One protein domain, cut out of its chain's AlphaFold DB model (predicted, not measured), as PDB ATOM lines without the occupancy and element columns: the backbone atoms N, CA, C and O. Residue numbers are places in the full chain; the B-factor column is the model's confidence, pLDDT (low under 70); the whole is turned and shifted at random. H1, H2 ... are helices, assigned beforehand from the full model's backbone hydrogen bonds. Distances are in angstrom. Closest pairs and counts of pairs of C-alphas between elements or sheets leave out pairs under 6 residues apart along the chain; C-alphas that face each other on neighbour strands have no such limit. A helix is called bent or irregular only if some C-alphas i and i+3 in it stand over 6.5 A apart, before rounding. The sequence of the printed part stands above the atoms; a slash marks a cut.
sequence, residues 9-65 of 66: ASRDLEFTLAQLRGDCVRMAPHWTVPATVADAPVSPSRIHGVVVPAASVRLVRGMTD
ATOM      1  N   ALA A   9     214.248 266.847 108.186       55.19
ATOM      2  CA  ALA A   9     213.165 265.916 108.512       55.19
ATOM      3  C   ALA A   9     213.232 264.570 107.761       55.19
ATOM      4  O   ALA A   9     212.781 263.560 108.282       55.19
ATOM      5  N   SER A  10     213.821 264.507 106.558       53.66
ATOM      6  CA  SER A  10     213.988 263.238 105.827       53.66
ATOM      7  C   SER A  10     215.146 262.389 106.360       53.66
ATOM      8  O   SER A  10     215.241 261.217 106.013       53.66
ATOM      9  N   ARG A  11     216.054 262.964 107.164       54.09
ATOM     10  CA  ARG A  11     217.114 262.204 107.852       54.09
ATOM     11  C   ARG A  11     216.608 261.581 109.158       54.09
ATOM     12  O   ARG A  11     217.125 260.540 109.543       54.09
ATOM     13  N   ASP A  12     215.566 262.158 109.755       55.81
ATOM     14  CA  ASP A  12     214.848 261.643 110.932       55.81
ATOM     15  C   ASP A  12     213.838 260.522 110.600       55.81
ATOM     16  O   ASP A  12     213.005 260.178 111.426       55.81
ATOM     17  N   LEU A  13     213.855 259.942 109.394       59.47
ATOM     18  CA  LEU A  13     212.934 258.858 109.004       59.47
ATOM     19  C   LEU A  13     213.632 257.510 108.765       59.47
ATOM     20  O   LEU A  13     212.964 256.531 108.445       59.47
ATOM     21  N   GLU A  14     214.946 257.415 108.989       65.38
ATOM     22  CA  GLU A  14     215.706 256.150 108.962       65.38
ATOM     23  C   GLU A  14     215.502 255.335 110.260       65.38
ATOM     24  O   GLU A  14     216.436 254.757 110.816       65.38
ATOM     25  N   PHE A  15     214.282 255.316 110.800       69.00
ATOM     26  CA  PHE A  15     213.950 254.542 111.992       69.00
ATOM     27  C   PHE A  15     213.314 253.218 111.591       69.00
ATOM     28  O   PHE A  15     212.322 253.163 110.864       69.00
ATOM     29  N   THR A  16     213.874 252.116 112.092       86.38
ATOM     30  CA  THR A  16     213.269 250.800 111.879       86.38
ATOM     31  C   THR A  16     211.965 250.686 112.668       86.38
ATOM     32  O   THR A  16     211.814 251.252 113.752       86.38
ATOM     33  N   LEU A  17     211.031 249.871 112.178       84.19
ATOM     34  CA  LEU A  17     209.789 249.573 112.897       84.19
ATOM     35  C   LEU A  17     210.073 248.992 114.299       84.19
ATOM     36  O   LEU A  17     209.371 249.299 115.261       84.19
ATOM     37  N   ALA A  18     211.137 248.193 114.436       89.62
ATOM     38  CA  ALA A  18     211.585 247.664 115.722       89.62
ATOM     39  C   ALA A  18     212.001 248.779 116.698       89.62
ATOM     40  O   ALA A  18     211.642 248.727 117.874       89.62
ATOM     41  N   GLN A  19     212.701 249.803 116.205       89.44
ATOM     42  CA  GLN A  19     213.099 250.960 117.002       89.44
ATOM     43  C   GLN A  19     211.886 251.782 117.439       89.44
ATOM     44  O   GLN A  19     211.747 252.032 118.634       89.44
ATOM     45  N   LEU A  20     210.954 252.060 116.522       89.56
ATOM     46  CA  LEU A  20     209.703 252.754 116.836       89.56
ATOM     47  C   LEU A  20     208.891 252.018 117.911       89.56
ATOM     48  O   LEU A  20     208.418 252.628 118.865       89.56
ATOM     49  N   ARG A  21     208.765 250.688 117.804       92.69
ATOM     50  CA  ARG A  21     208.114 249.875 118.845       92.69
ATOM     51  C   ARG A  21     208.827 250.003 120.192       92.69
ATOM     52  O   ARG A  21     208.160 250.132 121.216       92.69
ATOM     53  N   GLY A  22     210.159 249.991 120.192       94.62
ATOM     54  CA  GLY A  22     210.961 250.212 121.394       94.62
ATOM     55  C   GLY A  22     210.743 251.596 122.014       94.62
ATOM     56  O   GLY A  22     210.632 251.702 123.235       94.62
ATOM     57  N   ASP A  23     210.626 252.640 121.192       93.06
ATOM     58  CA  ASP A  23     210.292 253.997 121.638       93.06
ATOM     59  C   ASP A  23     208.885 254.070 122.243       93.06
ATOM     60  O   ASP A  23     208.722 254.602 123.343       93.06
ATOM     61  N   CYS A  24     207.881 253.464 121.600       92.75
ATOM     62  CA  CYS A  24     206.524 253.389 122.148       92.75
ATOM     63  C   CYS A  24     206.498 252.703 123.521       92.75
ATOM     64  O   CYS A  24     205.848 253.202 124.438       92.75
ATOM     65  N   VAL A  25     207.230 251.595 123.690       94.62
ATOM     66  CA  VAL A  25     207.327 250.885 124.978       94.62
ATOM     67  C   VAL A  25     207.985 251.751 126.054       94.62
ATOM     68  O   VAL A  25     207.525 251.740 127.191       94.62
ATOM     69  N   ARG A  26     209.024 252.528 125.717       94.25
ATOM     70  CA  ARG A  26     209.653 253.470 126.661       94.25
ATOM     71  C   ARG A  26     208.723 254.614 127.061       94.25
ATOM     72  O   ARG A  26     208.813 255.092 128.185       94.25
ATOM     73  N   MET A  27     207.850 255.052 126.158       94.88
ATOM     74  CA  MET A  27     206.921 256.158 126.408       94.88
ATOM     75  C   MET A  27     205.657 255.739 127.156       94.88
ATOM     76  O   MET A  27     205.155 256.526 127.955       94.88
ATOM     77  N   ALA A  28     205.170 254.513 126.952       92.25
ATOM     78  CA  ALA A  28     203.908 254.044 127.526       92.25
ATOM     79  C   ALA A  28     203.775 254.233 129.057       92.25
ATOM     80  O   ALA A  28     202.711 254.671 129.493       92.25
ATOM     81  N   PRO A  29     204.809 253.997 129.894       90.94
ATOM     82  CA  PRO A  29     204.718 254.207 131.343       90.94
ATOM     83  C   PRO A  29     204.501 255.665 131.765       90.94
ATOM     84  O   PRO A  29     204.063 255.918 132.884       90.94
ATOM     85  N   HIS A  30     204.833 256.629 130.902       90.31
ATOM     86  CA  HIS A  30     204.679 258.056 131.187       90.31
ATOM     87  C   HIS A  30     203.292 258.589 130.826       90.31
ATOM     88  O   HIS A  30     202.990 259.753 131.088       90.31
ATOM     89  N   TRP A  31     202.446 257.767 130.210       90.25
ATOM     90  CA  TRP A  31     201.090 258.166 129.885       90.25
ATOM     91  C   TRP A  31     200.209 258.055 131.121       90.25
ATOM     92  O   TRP A  31     200.080 256.993 131.728       90.25
ATOM     93  N   THR A  32     199.574 259.166 131.486       87.38
ATOM     94  CA  THR A  32     198.556 259.178 132.532       87.38
ATOM     95  C   THR A  32     197.375 258.334 132.070       87.38
ATOM     96  O   THR A  32     196.595 258.763 131.223       87.38
ATOM     97  N   VAL A  33     197.236 257.134 132.628       82.44
ATOM     98  CA  VAL A  33     196.033 256.317 132.474       82.44
ATOM     99  C   VAL A  33     195.088 256.704 133.610       82.44
ATOM    100  O   VAL A  33     195.430 256.474 134.774       82.44
ATOM    101  N   PRO A  34     193.923 257.316 133.325       79.44
ATOM    102  CA  PRO A  34     192.905 257.509 134.347       79.44
ATOM    103  C   PRO A  34     192.568 256.153 134.961       79.44
ATOM    104  O   PRO A  34     192.446 255.166 134.232       79.44
ATOM    105  N   ALA A  35     192.428 256.093 136.288       82.44
ATOM    106  CA  ALA A  35     191.987 254.875 136.953       82.44
ATOM    107  C   ALA A  35     190.724 254.369 136.248       82.44
ATOM    108  O   ALA A  35     189.743 255.105 136.133       82.44
ATOM    109  N   THR A  36     190.777 253.145 135.719       76.44
ATOM    110  CA  THR A  36     189.637 252.552 135.026       76.44
ATOM    111  C   THR A  36     188.552 252.286 136.057       76.44
ATOM    112  O   THR A  36     188.554 251.265 136.742       76.44
ATOM    113  N   VAL A  37     187.632 253.233 136.190       78.75
ATOM    114  CA  VAL A  37     186.342 252.983 136.815       78.75
ATOM    115  C   VAL A  37     185.533 252.222 135.777       78.75
ATOM    116  O   VAL A  37     185.428 252.652 134.629       78.75
ATOM    117  N   ALA A  38     185.017 251.052 136.148       76.50
ATOM    118  CA  ALA A  38     184.059 250.357 135.306       76.50
ATOM    119  C   ALA A  38     182.780 251.203 135.263       76.50
ATOM    120  O   ALA A  38     181.935 251.105 136.153       76.50
ATOM    121  N   ASP A  39     182.670 252.071 134.259       74.31
ATOM    122  CA  ASP A  39     181.440 252.807 134.013       74.31
ATOM    123  C   ASP A  39     180.331 251.808 133.686       74.31
ATOM    124  O   ASP A  39     180.503 250.870 132.899       74.31
ATOM    125  N   ALA A  40     179.170 251.999 134.309       85.44
ATOM    126  CA  ALA A  40     177.995 251.222 133.960       85.44
ATOM    127  C   ALA A  40     177.667 251.446 132.470       85.44
ATOM    128  O   ALA A  40     177.752 252.586 132.002       85.44
ATOM    129  N   PRO A  41     177.251 250.406 131.721       81.81
ATOM    130  CA  PRO A  41     176.836 250.568 130.335       81.81
ATOM    131  C   PRO A  41     175.798 251.688 130.200       81.81
ATOM    132  O   PRO A  41     174.719 251.637 130.794       81.81
ATOM    133  N   VAL A  42     176.126 252.721 129.424       81.38
ATOM    134  CA  VAL A  42     175.201 253.814 129.115       81.38
ATOM    135  C   VAL A  42     174.460 253.514 127.819       81.38
ATOM    136  O   VAL A  42     175.004 252.908 126.899       81.38
ATOM    137  N   SER A  43     173.202 253.953 127.726       86.12
ATOM    138  CA  SER A  43     172.481 253.917 126.449       86.12
ATOM    139  C   SER A  43     173.275 254.704 125.395       86.12
ATOM    140  O   SER A  43     173.708 255.814 125.719       86.12
ATOM    141  N   PRO A  44     173.421 254.198 124.150       78.94
ATOM    142  CA  PRO A  44     174.116 254.895 123.069       78.94
ATOM    143  C   PRO A  44     173.602 256.308 122.838       78.94
ATOM    144  O   PRO A  44     174.392 257.181 122.500       78.94
ATOM    145  N   SER A  45     172.304 256.546 123.087       82.56
ATOM    146  CA  SER A  45     171.750 257.894 123.076       82.56
ATOM    147  C   SER A  45     172.592 258.784 123.977       82.56
ATOM    148  O   SER A  45     173.174 259.710 123.471       82.56
ATOM    149  N   ARG A  46     172.864 258.437 125.239       82.25
ATOM    150  CA  ARG A  46     173.635 259.287 126.173       82.25
ATOM    151  C   ARG A  46     175.066 259.632 125.733       82.25
ATOM    152  O   ARG A  46     175.633 260.565 126.294       82.25
ATOM    153  N   ILE A  47     175.635 258.956 124.734       82.44
ATOM    154  CA  ILE A  47     176.932 259.285 124.120       82.44
ATOM    155  C   ILE A  47     176.730 260.393 123.063       82.44
ATOM    156  O   ILE A  47     177.129 260.295 121.906       82.44
ATOM    157  N   HIS A  48     176.058 261.467 123.467       76.12
ATOM    158  CA  HIS A  48     175.798 262.667 122.675       76.12
ATOM    159  C   HIS A  48     175.944 263.901 123.573       76.12
ATOM    160  O   HIS A  48     175.667 263.830 124.770       76.12
ATOM    161  N   GLY A  49     176.378 265.030 123.012       73.62
ATOM    162  CA  GLY A  49     176.543 266.297 123.747       73.62
ATOM    163  C   GLY A  49     177.935 266.918 123.647       73.62
ATOM    164  O   GLY A  49     178.117 268.071 124.028       73.62
ATOM    165  N   VAL A  50     178.908 266.204 123.079       81.19
ATOM    166  CA  VAL A  50     180.202 266.796 122.728       81.19
ATOM    167  C   VAL A  50     180.037 267.582 121.431       81.19
ATOM    168  O   VAL A  50     179.939 267.008 120.348       81.19
ATOM    169  N   VAL A  51     179.994 268.908 121.545       86.19
ATOM    170  CA  VAL A  51     180.027 269.810 120.392       86.19
ATOM    171  C   VAL A  51     181.472 270.213 120.143       86.19
ATOM    172  O   VAL A  51     182.097 270.883 120.964       86.19
ATOM    173  N   VAL A  52     182.009 269.808 118.998       88.06
ATOM    174  CA  VAL A  52     183.350 270.213 118.573       88.06
ATOM    175  C   VAL A  52     183.260 271.571 117.861       88.06
ATOM    176  O   VAL A  52     182.432 271.722 116.959       88.06
ATOM    177  N   PRO A  53     184.099 272.567 118.205       93.50
ATOM    178  CA  PRO A  53     184.098 273.853 117.515       93.50
ATOM    179  C   PRO A  53     184.406 273.710 116.021       93.50
ATOM    180  O   PRO A  53     185.281 272.942 115.615       93.50
ATOM    181  N   ALA A  54     183.761 274.537 115.194       92.12
ATOM    182  CA  ALA A  54     183.962 274.526 113.744       92.12
ATOM    183  C   ALA A  54     185.437 274.715 113.338       92.12
ATOM    184  O   ALA A  54     185.871 274.175 112.323       92.12
ATOM    185  N   ALA A  55     186.222 275.452 114.132       92.12
ATOM    186  CA  ALA A  55     187.655 275.621 113.907       92.12
ATOM    187  C   ALA A  55     188.414 274.281 113.934       92.12
ATOM    188  O   ALA A  55     189.193 274.015 113.022       92.12
ATOM    189  N   SER A  56     188.135 273.414 114.908       90.69
ATOM    190  CA  SER A  56     188.766 272.095 115.027       90.69
ATOM    191  C   SER A  56     188.403 271.181 113.856       90.69
ATOM    192  O   SER A  56     189.268 270.504 113.312       90.69
ATOM    193  N   VAL A  57     187.149 271.224 113.394       92.19
ATOM    194  CA  VAL A  57     186.713 270.465 112.207       92.19
ATOM    195  C   VAL A  57     187.479 270.905 110.957       92.19
ATOM    196  O   VAL A  57     187.897 270.064 110.161       92.19
ATOM    197  N   ARG A  58     187.696 272.217 110.778       88.94
ATOM    198  CA  ARG A  58     188.488 272.730 109.648       88.94
ATOM    199  C   ARG A  58     189.936 272.250 109.695       88.94
ATOM    200  O   ARG A  58     190.469 271.914 108.643       88.94
ATOM    201  N   LEU A  59     190.539 272.207 110.884       91.12
ATOM    202  CA  LEU A  59     191.903 271.705 111.065       91.12
ATOM    203  C   LEU A  59     192.015 270.231 110.654       91.12
ATOM    204  O   LEU A  59     192.864 269.901 109.835       91.12
ATOM    205  N   VAL A  60     191.121 269.369 111.149       89.88
ATOM    206  CA  VAL A  60     191.125 267.931 110.814       89.88
ATOM    207  C   VAL A  60     190.871 267.703 109.323       89.88
ATOM    208  O   VAL A  60     191.553 266.899 108.692       89.88
ATOM    209  N   ARG A  61     189.936 268.451 108.726       88.88
ATOM    210  CA  ARG A  61     189.664 268.364 107.286       88.88
ATOM    211  C   ARG A  61     190.896 268.696 106.442       88.88
ATOM    212  O   ARG A  61     191.138 268.014 105.459       88.88
ATOM    213  N   GLY A  62     191.682 269.695 106.844       89.50
ATOM    214  CA  GLY A  62     192.928 270.047 106.159       89.50
ATOM    215  C   GLY A  62     194.040 269.000 106.291       89.50
ATOM    216  O   GLY A  62     194.956 269.008 105.483       89.50
ATOM    217  N   MET A  63     193.964 268.091 107.272       88.69
ATOM    218  CA  MET A  63     194.927 266.989 107.430       88.69
ATOM    219  C   MET A  63     194.632 265.785 106.529       88.69
ATOM    220  O   MET A  63     195.509 264.955 106.338       88.69
ATOM    221  N   THR A  64     193.398 265.655 106.028       77.12
ATOM    222  CA  THR A  64     192.952 264.482 105.246       77.12
ATOM    223  C   THR A  64     193.010 264.735 103.734       77.12
ATOM    224  O   THR A  64     192.722 263.843 102.947       77.12
ATOM    225  N   ASP A  65     193.360 265.952 103.321       66.69
ATOM    226  CA  ASP A  65     193.580 266.303 101.919       66.69
ATOM    227  C   ASP A  65     194.998 265.841 101.536       66.69
ATOM    228  O   ASP A  65     195.986 266.537 101.778       66.69
TER     229      ASP A  65
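This is residues 9 to 65 of the 66 residues of an uncharacterized protein of Streptomyces tsukubensis (strain DSM 42081 / NBRC 108919 / NRRL 18488 / 9993) (UniProt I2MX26). The chain makes a wide, open ring with an empty middle: helix H1, then a long link that sweeps round, then helix H2 on the far side. No part folds back onto another, and the ring stays unclosed between the two ends. The 57 printed residues hold two named helices, H1 then H2, and no named strand; the class is all helix, with 24 residues in named elements, under half. It is extended, with a radius of gyration of the C-alphas of 18.7 A, and flat, spanning 47 by 34 by 16 A.

The printed part begins at C-alpha 9, (213.165, 265.916, 108.512). H1, residues 17 to 30, is 20.8 A long and begins at C-alpha 17, (209.789, 249.573, 112.897). It is irregular, but only just: C-alphas 26 and 29 are 6.8 A apart. H2, residues 54 to 63, is 14.7 A long and ends at C-alpha 63, (194.927, 266.989, 107.430).

H1 and H2 are apart, with no C-alpha of the one within 8 A of the other. Every O i to N i+4 pair is within hydrogen-bond range in H2, and 8 of 10 are in H1.

The C-alphas of Arg 11 and Ser 43, the two farthest apart, are 49.1 A apart. The link from H1 to H2, residues 31 to 53, is long. The printed part has no cut. The pLDDT is under 70 at residues 9 to 15 and 65.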